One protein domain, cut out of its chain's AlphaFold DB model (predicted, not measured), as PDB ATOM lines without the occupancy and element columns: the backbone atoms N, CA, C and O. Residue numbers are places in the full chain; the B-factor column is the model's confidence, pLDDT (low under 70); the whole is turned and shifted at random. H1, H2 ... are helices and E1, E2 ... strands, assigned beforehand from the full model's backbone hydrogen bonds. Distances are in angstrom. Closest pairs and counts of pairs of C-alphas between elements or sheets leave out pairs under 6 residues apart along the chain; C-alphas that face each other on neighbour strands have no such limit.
ATOM      1  N   ALA A 252     -25.199  94.223   6.922       60.72
ATOM      2  CA  ALA A 252     -24.884  94.454   8.327       60.72
ATOM      3  C   ALA A 252     -25.735  95.599   8.900       60.72
ATOM      4  O   ALA A 252     -25.823  96.656   8.282       60.72
ATOM      5  N   TYR A 253     -26.291  95.419  10.104       65.31
ATOM      6  CA  TYR A 253     -27.177  96.389  10.779       65.31
ATOM      7  C   TYR A 253     -26.625  97.828  10.846       65.31
ATOM      8  O   TYR A 253     -27.381  98.783  10.951       65.31
ATOM      9  N   PHE A 254     -25.303  97.979  10.759       74.50
ATOM     10  CA  PHE A 254     -24.576  99.244  10.825       74.50
ATOM     11  C   PHE A 254     -24.320  99.926   9.469       74.50
ATOM     12  O   PHE A 254     -23.716 100.997   9.449       74.50
ATOM     13  N   ALA A 255     -24.706  99.302   8.352       69.44
ATOM     14  CA  ALA A 255     -24.388  99.757   6.996       69.44
ATOM     15  C   ALA A 255     -25.261 100.921   6.495       69.44
ATOM     16  O   ALA A 255     -24.857 101.599   5.553       69.44
ATOM     17  N   ASP A 256     -26.421 101.134   7.126       71.12
ATOM     18  CA  ASP A 256     -27.508 101.983   6.605       71.12
ATOM     19  C   ASP A 256     -27.821 103.180   7.527       71.12
ATOM     20  O   ASP A 256     -28.806 103.885   7.324       71.12
ATOM     21  N   GLY A 257     -27.036 103.379   8.592       76.38
ATOM     22  CA  GLY A 257     -27.173 104.498   9.536       76.38
ATOM     23  C   GLY A 257     -28.390 104.426  10.469       76.38
ATOM     24  O   GLY A 257     -28.438 105.157  11.458       76.38
ATOM     25  N   ASP A 258     -29.342 103.532  10.193       82.62
ATOM     26  CA  ASP A 258     -30.592 103.373  10.935       82.62
ATOM     27  C   ASP A 258     -30.374 102.880  12.377       82.62
ATOM     28  O   ASP A 258     -30.327 101.687  12.693       82.62
ATOM     29  N   ILE A 259     -30.296 103.852  13.281       84.25
ATOM     30  CA  ILE A 259     -30.187 103.641  14.720       84.25
ATOM     31  C   ILE A 259     -31.415 102.937  15.328       84.25
ATOM     32  O   ILE A 259     -31.272 102.311  16.374       84.25
ATOM     33  N   ALA A 260     -32.607 102.992  14.719       81.88
ATOM     34  CA  ALA A 260     -33.778 102.287  15.248       81.88
ATOM     35  C   ALA A 260     -33.606 100.770  15.089       81.88
ATOM     36  O   ALA A 260     -33.695 100.033  16.071       81.88
ATOM     37  N   ARG A 261     -33.216 100.325  13.890       79.88
ATOM     38  CA  ARG A 261     -32.902  98.920  13.592       79.88
ATOM     39  C   ARG A 261     -31.713  98.385  14.401       79.88
ATOM     40  O   ARG A 261     -31.672  97.203  14.741       79.88
ATOM     41  N   VAL A 262     -30.763  99.251  14.768       86.38
ATOM     42  CA  VAL A 262     -29.657  98.900  15.678       86.38
ATOM     43  C   VAL A 262     -30.126  98.751  17.139       86.38
ATOM     44  O   VAL A 262     -29.641  97.854  17.832       86.38
ATOM     45  N   ARG A 263     -31.096  99.547  17.623       89.56
ATOM     46  CA  ARG A 263     -31.654  99.391  18.988       89.56
ATOM     47  C   ARG A 263     -32.315  98.032  19.194       89.56
ATOM     48  O   ARG A 263     -32.124  97.440  20.250       89.56
ATOM     49  N   GLU A 264     -33.059  97.523  18.213       87.56
ATOM     50  CA  GLU A 264     -33.749  96.226  18.314       87.56
ATOM     51  C   GLU A 264     -32.768  95.064  18.517       87.56
ATOM     52  O   GLU A 264     -32.903  94.287  19.465       87.56
ATOM     53  N   ILE A 265     -31.728  94.977  17.679       87.00
ATOM     54  CA  ILE A 265     -30.721  93.912  17.784       87.00
ATOM     55  C   ILE A 265     -29.859  94.058  19.051       87.00
ATOM     56  O   ILE A 265     -29.505  93.050  19.670       87.00
ATOM     57  N   VAL A 266     -29.585  95.289  19.503       91.81
ATOM     58  CA  VAL A 266     -28.941  95.555  20.803       91.81
ATOM     59  C   VAL A 266     -29.838  95.127  21.967       91.81
ATOM     60  O   VAL A 266     -29.349  94.484  22.896       91.81
ATOM     61  N   ALA A 267     -31.141  95.407  21.913       92.25
ATOM     62  CA  ALA A 267     -32.093  95.012  22.946       92.25
ATOM     63  C   ALA A 267     -32.208  93.488  23.061       92.25
ATOM     64  O   ALA A 267     -32.075  92.961  24.164       92.25
ATOM     65  N   LEU A 268     -32.359  92.776  21.937       91.12
ATOM     66  CA  LEU A 268     -32.367  91.309  21.889       91.12
ATOM     67  C   LEU A 268     -31.106  90.705  22.525       91.12
ATOM     68  O   LEU A 268     -31.203  89.837  23.395       91.12
ATOM     69  N   ASN A 269     -29.925  91.192  22.136       91.81
ATOM     70  CA  ASN A 269     -28.655  90.644  22.611       91.81
ATOM     71  C   ASN A 269     -28.371  90.984  24.084       91.81
ATOM     72  O   ASN A 269     -27.990  90.093  24.844       91.81
ATOM     73  N   LEU A 270     -28.574  92.233  24.523       94.69
ATOM     74  CA  LEU A 270     -28.364  92.610  25.926       94.69
ATOM     75  C   LEU A 270     -29.455  92.037  26.846       94.69
ATOM     76  O   LEU A 270     -29.155  91.629  27.967       94.69
ATOM     77  N   GLY A 271     -30.696  91.940  26.368       93.06
ATOM     78  CA  GLY A 271     -31.801  91.275  27.059       93.06
ATOM     79  C   GLY A 271     -31.520  89.790  27.269       93.06
ATOM     80  O   GLY A 271     -31.508  89.327  28.409       93.06
ATOM     81  N   GLY A 272     -31.188  89.061  26.199       91.44
ATOM     82  CA  GLY A 272     -30.773  87.657  26.275       91.44
ATOM     83  C   GLY A 272     -29.560  87.445  27.183       91.44
ATOM     84  O   GLY A 272     -29.577  86.571  28.048       91.44
ATOM     85  N   ALA A 273     -28.544  88.307  27.077       93.00
ATOM     86  CA  ALA A 273     -27.379  88.262  27.953       93.00
ATOM     87  C   ALA A 273     -27.733  88.490  29.435       93.00
ATOM     88  O   ALA A 273     -27.202  87.791  30.300       93.00
ATOM     89  N   ARG A 274     -28.660  89.405  29.749       94.19
ATOM     90  CA  ARG A 274     -29.143  89.617  31.123       94.19
ATOM     91  C   ARG A 274     -29.987  88.435  31.611       94.19
ATOM     92  O   ARG A 274     -29.877  88.065  32.781       94.19
ATOM     93  N   LEU A 275     -30.791  87.815  30.744       92.00
ATOM     94  CA  LEU A 275     -31.543  86.596  31.067       92.00
ATOM     95  C   LEU A 275     -30.604  85.427  31.408       92.00
ATOM     96  O   LEU A 275     -30.874  84.734  32.391       92.00
ATOM     97  N   ASP A 276     -29.484  85.306  30.686       91.06
ATOM     98  CA  ASP A 276     -28.347  84.394  30.929       91.06
ATOM     99  C   ASP A 276     -27.454  84.772  32.134       91.06
ATOM    100  O   ASP A 276     -26.436  84.123  32.365       91.06
ATOM    101  N   ALA A 277     -27.784  85.830  32.883       91.31
ATOM    102  CA  ALA A 277     -26.974  86.372  33.984       91.31
ATOM    103  C   ALA A 277     -25.536  86.807  33.601       91.31
ATOM    104  O   ALA A 277     -24.658  86.914  34.460       91.31
ATOM    105  N   LYS A 278     -25.284  87.122  32.323       91.62
ATOM    106  CA  LYS A 278     -24.005  87.673  31.842       91.62
ATOM    107  C   LYS A 278     -23.859  89.150  32.241       91.62
ATOM    108  O   LYS A 278     -24.841  89.883  32.386       91.62
ATOM    109  N   ARG A 279     -22.611  89.605  32.394       92.38
ATOM    110  CA  ARG A 279     -22.279  90.985  32.783       92.38
ATOM    111  C   ARG A 279     -22.399  91.949  31.595       92.38
ATOM    112  O   ARG A 279     -21.586  91.898  30.674       92.38
ATOM    113  N   ILE A 280     -23.386  92.843  31.641       94.19
ATOM    114  CA  ILE A 280     -23.753  93.736  30.529       94.19
ATOM    115  C   ILE A 280     -22.670  94.776  30.231       94.19
ATOM    116  O   ILE A 280     -22.325  94.983  29.071       94.19
ATOM    117  N   GLU A 281     -22.070  95.371  31.259       92.69
ATOM    118  CA  GLU A 281     -21.065  96.436  31.097       92.69
ATOM    119  C   GLU A 281     -19.824  95.958  30.313       92.69
ATOM    120  O   GLU A 281     -19.277  96.695  29.496       92.69
ATOM    121  N   GLY A 282     -19.415  94.695  30.501       90.88
ATOM    122  CA  GLY A 282     -18.308  94.084  29.752       90.88
ATOM    123  C   GLY A 282     -18.647  93.793  28.286       90.88
ATOM    124  O   GLY A 282     -17.784  93.917  27.417       90.88
ATOM    125  N   ILE A 283     -19.908  93.459  27.995       92.06
ATOM    126  CA  ILE A 283     -20.409  93.280  26.624       92.06
ATOM    127  C   ILE A 283     -20.440  94.632  25.904       92.06
ATOM    128  O   ILE A 283     -19.888  94.745  24.813       92.06
ATOM    129  N   ILE A 284     -20.992  95.668  26.549       94.88
ATOM    130  CA  ILE A 284     -21.017  97.042  26.025       94.88
ATOM    131  C   ILE A 284     -19.597  97.528  25.713       94.88
ATOM    132  O   ILE A 284     -19.339  97.934  24.583       94.88
ATOM    133  N   ALA A 285     -18.658  97.419  26.659       93.69
ATOM    134  CA  ALA A 285     -17.269  97.829  26.440       93.69
ATOM    135  C   ALA A 285     -16.625  97.093  25.248       93.69
ATOM    136  O   ALA A 285     -16.003  97.722  24.393       93.69
ATOM    137  N   THR A 286     -16.842  95.776  25.142       92.50
ATOM    138  CA  THR A 286     -16.337  94.961  24.025       92.50
ATOM    139  C   THR A 286     -16.909  95.425  22.681       92.50
ATOM    140  O   THR A 286     -16.169  95.537  21.703       92.50
ATOM    141  N   TRP A 287     -18.211  95.726  22.617       94.06
ATOM    142  CA  TRP A 287     -18.865  96.210  21.399       94.06
ATOM    143  C   TRP A 287     -18.383  97.600  20.985       94.06
ATOM    144  O   TRP A 287     -18.116  97.795  19.801       94.06
ATOM    145  N   LYS A 288     -18.209  98.532  21.932       94.44
ATOM    146  CA  LYS A 288     -17.633  99.859  21.658       94.44
ATOM    147  C   LYS A 288     -16.240  99.741  21.044       94.44
ATOM    148  O   LYS A 288     -15.992 100.256  19.956       94.44
ATOM    149  N   THR A 289     -15.341  98.987  21.684       93.06
ATOM    150  CA  THR A 289     -13.982  98.762  21.163       93.06
ATOM    151  C   THR A 289     -14.005  98.118  19.775       93.06
ATOM    152  O   THR A 289     -13.324  98.602  18.872       93.06
ATOM    153  N   ALA A 290     -14.807  97.068  19.570       88.06
ATOM    154  CA  ALA A 290     -14.903  96.393  18.277       88.06
ATOM    155  C   ALA A 290     -15.457  97.311  17.173       88.06
ATOM    156  O   ALA A 290     -14.894  97.362  16.078       88.06
ATOM    157  N   TYR A 291     -16.525  98.066  17.454       91.12
ATOM    158  CA  TYR A 291     -17.141  98.949  16.467       91.12
ATOM    159  C   TYR A 291     -16.238 100.127  16.107       91.12
ATOM    160  O   TYR A 291     -16.051 100.416  14.927       91.12
ATOM    161  N   ASN A 292     -15.594 100.750  17.096       92.44
ATOM    162  CA  ASN A 292     -14.704 101.887  16.868       92.44
ATOM    163  C   ASN A 292     -13.449 101.475  16.077       92.44
ATOM    164  O   ASN A 292     -13.003 102.224  15.210       92.44
ATOM    165  N   VAL A 293     -12.931 100.253  16.273       89.94
ATOM    166  CA  VAL A 293     -11.877  99.682  15.412       89.94
ATOM    167  C   VAL A 293     -12.368  99.477  13.971       89.94
ATOM    168  O   VAL A 293     -11.633  99.789  13.038       89.94
ATOM    169  N   VAL A 294     -13.595  98.996  13.752       85.81
ATOM    170  CA  VAL A 294     -14.146  98.794  12.394       85.81
ATOM    171  C   VAL A 294     -14.500 100.116  11.698       85.81
ATOM    172  O   VAL A 294     -14.339 100.226  10.484       85.81
ATOM    173  N   TYR A 295     -14.963 101.120  12.443       88.81
ATOM    174  CA  TYR A 295     -15.338 102.430  11.909       88.81
ATOM    175  C   TYR A 295     -14.108 103.284  11.571       88.81
ATOM    176  O   TYR A 295     -14.051 103.877  10.498       88.81
ATOM    177  N   ASN A 296     -13.093 103.314  12.442       90.44
ATOM    178  CA  ASN A 296     -11.917 104.175  12.255       90.44
ATOM    179  C   ASN A 296     -10.919 103.647  11.210       90.44
ATOM    180  O   ASN A 296     -10.145 104.433  10.675       90.44
ATOM    181  N   ASN A 297     -10.948 102.347  10.890       88.69
ATOM    182  CA  ASN A 297     -10.140 101.752   9.815       88.69
ATOM    183  C   ASN A 297     -10.861 101.716   8.447       88.69
ATOM    184  O   ASN A 297     -10.342 101.124   7.503       88.69
ATOM    185  N   ALA A 298     -12.058 102.299   8.329       84.38
ATOM    186  CA  ALA A 298     -12.825 102.341   7.083       84.38
ATOM    187  C   ALA A 298     -12.518 103.608   6.259       84.38
ATOM    188  O   ALA A 298     -12.310 104.689   6.818       84.38
ATOM    189  N   THR A 299     -12.537 103.494   4.926       88.69
ATOM    190  CA  THR A 299     -12.384 104.651   4.017       88.69
ATOM    191  C   THR A 299     -13.549 105.642   4.157       88.69
ATOM    192  O   THR A 299     -14.545 105.365   4.822       88.69
ATOM    193  N   GLU A 300     -13.454 106.826   3.550       84.88
ATOM    194  CA  GLU A 300     -14.559 107.802   3.571       84.88
ATOM    195  C   GLU A 300     -15.809 107.277   2.857       84.88
ATOM    196  O   GLU A 300     -16.888 107.291   3.445       84.88
ATOM    197  N   GLU A 301     -15.654 106.672   1.679       80.69
ATOM    198  CA  GLU A 301     -16.738 105.975   0.968       80.69
ATOM    199  C   GLU A 301     -17.336 104.825   1.792       80.69
ATOM    200  O   GLU A 301     -18.546 104.628   1.804       80.69
ATOM    201  N   GLN A 302     -16.508 104.080   2.533       75.94
ATOM    202  CA  GLN A 302     -16.988 103.009   3.410       75.94
ATOM    203  C   GLN A 302     -17.669 103.526   4.681       75.94
ATOM    204  O   GLN A 302     -18.410 102.764   5.300       75.94
ATOM    205  N   ARG A 303     -17.406 104.769   5.106       85.12
ATOM    206  CA  ARG A 303     -18.089 105.429   6.233       85.12
ATOM    207  C   ARG A 303     -19.371 106.135   5.791       85.12
ATOM    208  O   ARG A 303     -20.284 106.250   6.607       85.12
ATOM    209  N   ALA A 304     -19.482 106.542   4.527       79.44
ATOM    210  CA  ALA A 304     -20.720 107.064   3.960       79.44
ATOM    211  C   ALA A 304     -21.872 106.058   4.152       79.44
ATOM    212  O   ALA A 304     -21.759 104.877   3.825       79.44
ATOM    213  N   GLY A 305     -22.974 106.520   4.745       76.44
ATOM    214  CA  GLY A 305     -24.134 105.687   5.080       76.44
ATOM    215  C   GLY A 305     -24.008 104.831   6.348       76.44
ATOM    216  O   GLY A 305     -25.031 104.360   6.831       76.44
ATOM    217  N   ARG A 306     -22.822 104.651   6.953       86.00
ATOM    218  CA  ARG A 306     -22.702 103.900   8.219       86.00
ATOM    219  C   ARG A 306     -23.178 104.712   9.424       86.00
ATOM    220  O   ARG A 306     -23.074 105.935   9.448       86.00
ATOM    221  N   LEU A 307     -23.628 104.015  10.469       87.62
ATOM    222  CA  LEU A 307     -23.892 104.635  11.772       87.62
ATOM    223  C   LEU A 307     -22.582 105.234  12.334       87.62
ATOM    224  O   LEU A 307     -21.598 104.504  12.450       87.62
ATOM    225  N   PRO A 308     -22.523 106.523  12.716       91.69
ATOM    226  CA  PRO A 308     -21.310 107.086  13.299       91.69
ATOM    227  C   PRO A 308     -20.916 106.384  14.602       91.69
ATOM    228  O   PRO A 308     -21.760 106.164  15.471       91.69
ATOM    229  N   SER A 309     -19.622 106.098  14.770       92.88
ATOM    230  CA  SER A 309     -19.047 105.535  16.007       92.88
ATOM    231  C   SER A 309     -19.524 106.276  17.269       92.88
ATOM    232  O   SER A 309     -20.017 105.648  18.202       92.88
ATOM    233  N   SER A 310     -19.517 107.612  17.253       92.81
ATOM    234  CA  SER A 310     -20.011 108.451  18.353       92.81
ATOM    235  C   SER A 310     -21.512 108.296  18.635       92.81
ATOM    236  O   SER A 310     -21.926 108.363  19.792       92.81
ATOM    237  N   ALA A 311     -22.338 108.060  17.612       91.12
ATOM    238  CA  ALA A 311     -23.774 107.835  17.769       91.12
ATOM    239  C   ALA A 311     -24.065 106.445  18.362       91.12
ATOM    240  O   ALA A 311     -24.940 106.313  19.220       91.12
ATOM    241  N   PHE A 312     -23.295 105.425  17.961       93.38
ATOM    242  CA  PHE A 312     -23.358 104.092  18.566       93.38
ATOM    243  C   PHE A 312     -22.894 104.110  20.027       93.38
ATOM    244  O   PHE A 312     -23.593 103.588  20.898       93.38
ATOM    245  N   ASP A 313     -21.775 104.780  20.315       94.56
ATOM    246  CA  ASP A 313     -21.259 104.913  21.675       94.56
ATOM    247  C   ASP A 313     -22.252 105.643  22.588       94.56
ATOM    248  O   ASP A 313     -22.547 105.143  23.674       94.56
ATOM    249  N   THR A 314     -22.834 106.753  22.118       94.19
ATOM    250  CA  THR A 314     -23.859 107.522  22.849       94.19
ATOM    251  C   THR A 314     -25.107 106.682  23.131       94.19
ATOM    252  O   THR A 314     -25.654 106.734  24.232       94.19
ATOM    253  N   MET A 315     -25.563 105.877  22.166       94.19
ATOM    254  CA  MET A 315     -26.703 104.973  22.352       94.19
ATOM    255  C   MET A 315     -26.411 103.893  23.407       94.19
ATOM    256  O   MET A 315     -27.304 103.545  24.180       94.19
ATOM    257  N   LEU A 316     -25.179 103.379  23.456       95.00
ATOM    258  CA  LEU A 316     -24.763 102.364  24.426       95.00
ATOM    259  C   LEU A 316     -24.471 102.916  25.831       95.00
ATOM    260  O   LEU A 316     -24.627 102.170  26.791       95.00
ATOM    261  N   ASP A 317     -24.096 104.189  25.989       94.44
ATOM    262  CA  ASP A 317     -24.011 104.814  27.326       94.44
ATOM    263  C   ASP A 317     -25.398 105.074  27.931       94.44
ATOM    264  O   ASP A 317     -25.566 105.072  29.149       94.44
ATOM    265  N   ASN A 318     -26.409 105.265  27.080       93.00
ATOM    266  CA  ASN A 318     -27.780 105.579  27.478       93.00
ATOM    267  C   ASN A 318     -28.715 104.350  27.509       93.00
ATOM    268  O   ASN A 318     -29.937 104.516  27.471       93.00
ATOM    269  N   VAL A 319     -28.175 103.124  27.589       95.12
ATOM    270  CA  VAL A 319     -28.975 101.891  27.705       95.12
ATOM    271  C   VAL A 319     -28.983 101.330  29.134       95.12
ATOM    272  O   VAL A 319     -27.941 101.087  29.741       95.12
ATOM    273  N   LYS A 320     -30.177 101.064  29.673       94.50
ATOM    274  CA  LYS A 320     -30.395 100.380  30.960       94.50
ATOM    275  C   LYS A 320     -31.053  99.025  30.705       94.50
ATOM    276  O   LYS A 320     -31.953  98.927  29.876       94.50
ATOM    277  N   VAL A 321     -30.618  97.981  31.416       94.25
ATOM    278  CA  VAL A 321     -31.074  96.593  31.193       94.25
ATOM    279  C   VAL A 321     -31.387  95.904  32.522       94.25
ATOM    280  O   VAL A 321     -30.468  95.551  33.267       94.25
ATOM    281  N   GLU A 322     -32.669  95.665  32.797       92.81
ATOM    282  CA  GLU A 322     -33.192  95.048  34.029       92.81
ATOM    283  C   GLU A 322     -33.820  93.673  33.748       92.81
ATOM    284  O   GLU A 322     -34.471  93.501  32.723       92.81
ATOM    285  N   LYS A 323     -33.693  92.704  34.669       91.94
ATOM    286  CA  LYS A 323     -34.410  91.412  34.604       91.94
ATOM    287  C   LYS A 323     -35.652  91.446  35.496       91.94
ATOM    288  O   LYS A 323     -35.548  91.839  36.656       91.94
ATOM    289  N   LYS A 324     -36.805  91.011  34.982       88.06
ATOM    290  CA  LYS A 324     -38.091  90.950  35.700       88.06
ATOM    291  C   LYS A 324     -38.746  89.589  35.447       88.06
ATOM    292  O   LYS A 324     -39.554  89.422  34.543       88.06
ATOM    293  N   GLY A 325     -38.348  88.597  36.248       86.31
ATOM    294  CA  GLY A 325     -38.707  87.193  36.024       86.31
ATOM    295  C   GLY A 325     -38.013  86.636  34.778       86.31
ATOM    296  O   GLY A 325     -36.796  86.775  34.636       86.31
ATOM    297  N   ASP A 326     -38.792  86.042  33.877       87.75
ATOM    298  CA  ASP A 326     -38.312  85.436  32.625       87.75
ATOM    299  C   ASP A 326     -38.151  86.435  31.465       87.75
ATOM    300  O   ASP A 326     -37.779  86.045  30.357       87.75
ATOM    301  N   THR A 327     -38.398  87.728  31.713       92.00
ATOM    302  CA  THR A 327     -38.212  88.805  30.734       92.00
ATOM    303  C   THR A 327     -37.137  89.802  31.173       92.00
ATOM    304  O   THR A 327     -36.798  89.925  32.356       92.00
ATOM    305  N   ALA A 328     -36.571  90.516  30.203       94.12
ATOM    306  CA  ALA A 328     -35.688  91.651  30.424       94.12
ATOM    307  C   ALA A 328     -36.308  92.924  29.834       94.12
ATOM    308  O   ALA A 328     -36.767  92.915  28.695       94.12
ATOM    309  N   SER A 329     -36.292  94.018  30.595       93.56
ATOM    310  CA  SER A 329     -36.604  95.366  30.108       93.56
ATOM    311  C   SER A 329     -35.317  96.050  29.657       93.56
ATOM    312  O   SER A 329     -34.347  96.095  30.416       93.56
ATOM    313  N   ILE A 330     -35.331  96.626  28.456       94.62
ATOM    314  CA  ILE A 330     -34.254  97.441  27.896       94.62
ATOM    315  C   ILE A 330     -34.807  98.848  27.681       94.62
ATOM    316  O   ILE A 330     -35.772  99.024  26.941       94.62
ATOM    317  N   VAL A 331     -34.208  99.840  28.332       93.12
ATOM    318  CA  VAL A 331     -34.582 101.253  28.196       93.12
ATOM    319  C   VAL A 331     -33.440 101.995  27.521       93.12
ATOM    320  O   VAL A 331     -32.328 101.994  28.043       93.12
ATOM    321  N   PHE A 332     -33.718 102.643  26.390       92.06
ATOM    322  CA  PHE A 332     -32.808 103.593  25.752       92.06
ATOM    323  C   PHE A 332     -33.271 105.014  26.071       92.06
ATOM    324  O   PHE A 332     -34.344 105.424  25.628       92.06
ATOM    325  N   THR A 333     -32.475 105.779  26.813       91.12
ATOM    326  CA  THR A 333     -32.732 107.210  27.014       91.12
ATOM    327  C   THR A 333     -32.280 107.978  25.764       91.12
ATOM    328  O   THR A 333     -31.161 107.809  25.286       91.12
ATOM    329  N   THR A 334     -33.154 108.811  25.196       86.69
ATOM    330  CA  THR A 334     -32.863 109.633  24.008       86.69
ATOM    331  C   THR A 334     -33.241 111.093  24.258       86.69
ATOM    332  O   THR A 334     -34.025 111.388  25.159       86.69
ATOM    333  N   GLY A 335     -32.759 112.015  23.417       78.94
ATOM    334  CA  GLY A 335     -33.156 113.431  23.478       78.94
ATOM    335  C   GLY A 335     -34.654 113.695  23.240       78.94
ATOM    336  O   GLY A 335     -35.114 114.798  23.508       78.94
ATOM    337  N   ALA A 336     -35.413 112.696  22.770       79.00
ATOM    338  CA  ALA A 336     -36.865 112.754  22.587       79.00
ATOM    339  C   ALA A 336     -37.656 111.974  23.666       79.00
ATOM    340  O   ALA A 336     -38.874 111.854  23.559       79.00
ATOM    341  N   GLY A 337     -36.983 111.431  24.689       85.69
ATOM    342  CA  GLY A 337     -37.585 110.602  25.743       85.69
ATOM    343  C   GLY A 337     -37.008 109.183  25.818       85.69
ATOM    344  O   GLY A 337     -36.041 108.846  25.131       85.69
ATOM    345  N   GLU A 338     -37.588 108.346  26.678       89.69
ATOM    346  CA  GLU A 338     -37.159 106.955  26.875       89.69
ATOM    347  C   GLU A 338     -37.915 105.976  25.957       89.69
ATOM    348  O   GLU A 338     -39.140 106.015  25.855       89.69
ATOM    349  N   ILE A 339     -37.179 105.060  25.320       86.75
ATOM    350  CA  ILE A 339     -37.723 103.970  24.499       86.75
ATOM    351  C   ILE A 339     -37.576 102.661  25.280       86.75
ATOM    352  O   ILE A 339     -36.455 102.207  25.516       86.75
ATOM    353  N   LEU A 340     -38.700 102.051  25.666       90.69
ATOM    354  CA  LEU A 340     -38.751 100.759  26.357       90.69
ATOM    355  C   LEU A 340     -39.008  99.616  25.366       90.69
ATOM    356  O   LEU A 340     -40.053  99.574  24.720       90.69
ATOM    357  N   LEU A 341     -38.103  98.641  25.338       90.56
ATOM    358  CA  LEU A 341     -38.295  97.331  24.718       90.56
ATOM    359  C   LEU A 341     -38.286  96.236  25.796       90.56
ATOM    360  O   LEU A 341     -37.671  96.392  26.854       90.56
ATOM    361  N   GLN A 342     -38.962  95.118  25.536       93.31
ATOM    362  CA  GLN A 342     -38.940  93.937  26.399       93.31
ATOM    363  C   GLN A 342     -38.528  92.702  25.599       93.31
ATOM    364  O   GLN A 342     -38.918  92.556  24.444       93.31
ATOM    365  N   VAL A 343     -37.739  91.824  26.218       92.81
ATOM    366  CA  VAL A 343     -37.211  90.592  25.612       92.81
ATOM    367  C   VAL A 343     -37.550  89.390  26.485       92.81
ATOM    368  O   VAL A 343     -37.411  89.461  27.706       92.81
ATOM    369  N   GLN A 344     -37.953  88.283  25.866       93.50
ATOM    370  CA  GLN A 344     -38.244  87.003  26.519       93.50
ATOM    371  C   GLN A 344     -37.467  85.865  25.840       93.50
ATOM    372  O   GLN A 344     -37.115  85.975  24.667       93.50
ATOM    373  N   LYS A 345     -37.191  84.771  26.565       88.81
ATOM    374  CA  LYS A 345     -36.645  83.544  25.964       88.81
ATOM    375  C   LYS A 345     -37.717  82.703  25.271       88.81
ATOM    376  O   LYS A 345     -38.761  82.420  25.858       88.81
ATOM    377  N   THR A 346     -37.401  82.233  24.070       83.81
ATOM    378  CA  THR A 346     -38.217  81.290  23.293       83.81
ATOM    379  C   THR A 346     -37.963  79.838  23.728       83.81
ATOM    380  O   THR A 346     -36.981  79.525  24.404       83.81
ATOM    381  N   LYS A 347     -38.871  78.916  23.369       76.75
ATOM    382  CA  LYS A 347     -38.854  77.507  23.837       76.75
ATOM    383  C   LYS A 347     -37.651  76.682  23.358       76.75
ATOM    384  O   LYS A 347     -37.352  75.651  23.950       76.75
ATOM    385  N   ASP A 348     -36.996  77.122  22.294       71.88
ATOM    386  CA  ASP A 348     -35.776  76.559  21.707       71.88
ATOM    387  C   ASP A 348     -34.483  77.149  22.307       71.88
ATOM    388  O   ASP A 348     -33.387  76.705  21.971       71.88
ATOM    389  N   GLY A 349     -34.595  78.122  23.221       73.75
ATOM    390  CA  GLY A 349     -33.466  78.783  23.881       73.75
ATOM    391  C   GLY A 349     -33.012  80.095  23.232       73.75
ATOM    392  O   GLY A 349     -32.085  80.717  23.756       73.75
ATOM    393  N   GLY A 350     -33.658  80.525  22.142       79.69
ATOM    394  CA  GLY A 350     -33.489  81.856  21.557       79.69
ATOM    395  C   GLY A 350     -34.111  82.982  22.399       79.69
ATOM    396  O   GLY A 350     -34.492  82.788  23.556       79.69
ATOM    397  N   CYS A 351     -34.217  84.175  21.805       85.56
ATOM    398  CA  CYS A 351     -34.824  85.358  22.417       85.56
ATOM    399  C   CYS A 351     -35.685  86.125  21.404       85.56
ATOM    400  O   CYS A 351     -35.269  86.305  20.261       85.56
ATOM    401  N   GLU A 352     -36.830  86.641  21.849       90.38
ATOM    402  CA  GLU A 352     -37.780  87.426  21.047       90.38
ATOM    403  C   GLU A 352     -38.130  88.763  21.722       90.38
ATOM    404  O   GLU A 352     -38.013  88.899  22.944       90.38
ATOM    405  N   LEU A 353     -38.555  89.756  20.931       89.31
ATOM    406  CA  LEU A 353     -39.110  91.020  21.432       89.31
ATOM    407  C   LEU A 353     -40.600  90.847  21.755       89.31
ATOM    408  O   LEU A 353     -41.341  90.268  20.963       89.31
ATOM    409  N   ILE A 354     -41.049  91.398  22.884       87.88
ATOM    410  CA  ILE A 354     -42.457  91.368  23.309       87.88
ATOM    411  C   ILE A 354     -43.001  92.782  23.551       87.88
ATOM    412  O   ILE A 354     -42.300  93.666  24.052       87.88
ATOM    413  N   THR A 355     -44.272  93.002  23.216       67.50
ATOM    414  CA  THR A 355     -44.943  94.299  23.391       67.50
ATOM    415  C   THR A 355     -45.210  94.585  24.878       67.50
ATOM    416  O   THR A 355     -45.829  93.745  25.543       67.50
TER     417      THR A 355
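What this domain is: This is residues 252 to 355 of the 852 residues of the protein "Membrane protein" of Candidatus Omnitrophus magneticus (UniProt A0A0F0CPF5). A strongly twisted sheet of four strands, E1 to E4, curls round one helix, H1. H2 and H4, side by side and running opposite ways, carry the shape on away from the sheet, and the short H3 lies at the far end. The printed part has 104 residues, with four named helices followed by four named strands; the sheet's order is E1, E2, E3, E4, all antiparallel, and the class is mixed, helices and strands. The whole is compact, with a radius of gyration of the C-alphas of 14.3 A, yet elongated in outline, spanning 45 by 29 by 22 A.

How they stand to each other: E1, residues 319 to 324, E2, residues 327 to 334, E3, residues 337 to 345, and E4, residues 351 to 354, form a meander, each strand the antiparallel neighbour of the one before and each such pair a hairpin. N 322 and O 329 of E1 and E2 are 2.9 A apart, N 330 and O 341 of E2 and E3 are 2.8 A apart, and N 352 and O 344 of E4 and E3 are 2.9 A apart, within hydrogen-bond range. H1, residues 259 to 275, is on one face of the sheet, which curls round it, in two layers; its closest C-alphas to E2 are those of Gly 271 and Ala 328, 5.2 A. H2, residues 280 to 296, is not on the sheet and only just touches H1, only at the corner by their link, with the closest C-alphas, Leu 270 and Ile 280, 6.6 A apart. H4, residues 309 to 317, touches H2 at a shallow tilt of 6 degrees, opposite ways, with the closest C-alphas, Asn 292 and Ser 309, 5.7 A apart. H4 only grazes the sheet, with its residues 314 to 317. H3, residues 300 to 303, is close to H2 but not clearly touching, the C-alphas of Tyr 295 and Arg 303 being closest at 7.0 A. Every O i to N i+4 pair is within hydrogen-bond range in H2 and H4, and 12 of 13 in H1; H3 is too short for such a pair.

Where its parts are: E3 is 27.1 A from first to last C-alpha, E2 22.5 A and E1 16.3 A. H1 measures 23.7 A, from C-alpha 259 at (-30.187, 103.641, 14.720), H2 24.1 A and H4 12.4 A. E4 ends with C-alpha 354 at (-42.457, 91.368, 23.309).

The domain as a whole: The two C-alphas farthest apart are those of Glu 301 and Gly 325, 45.4 A. The printed part has no cut, and the links between named elements are tight. The mean pLDDT of the printed part is 87.9; residues 252 to 253, 255 and 355 are under 70.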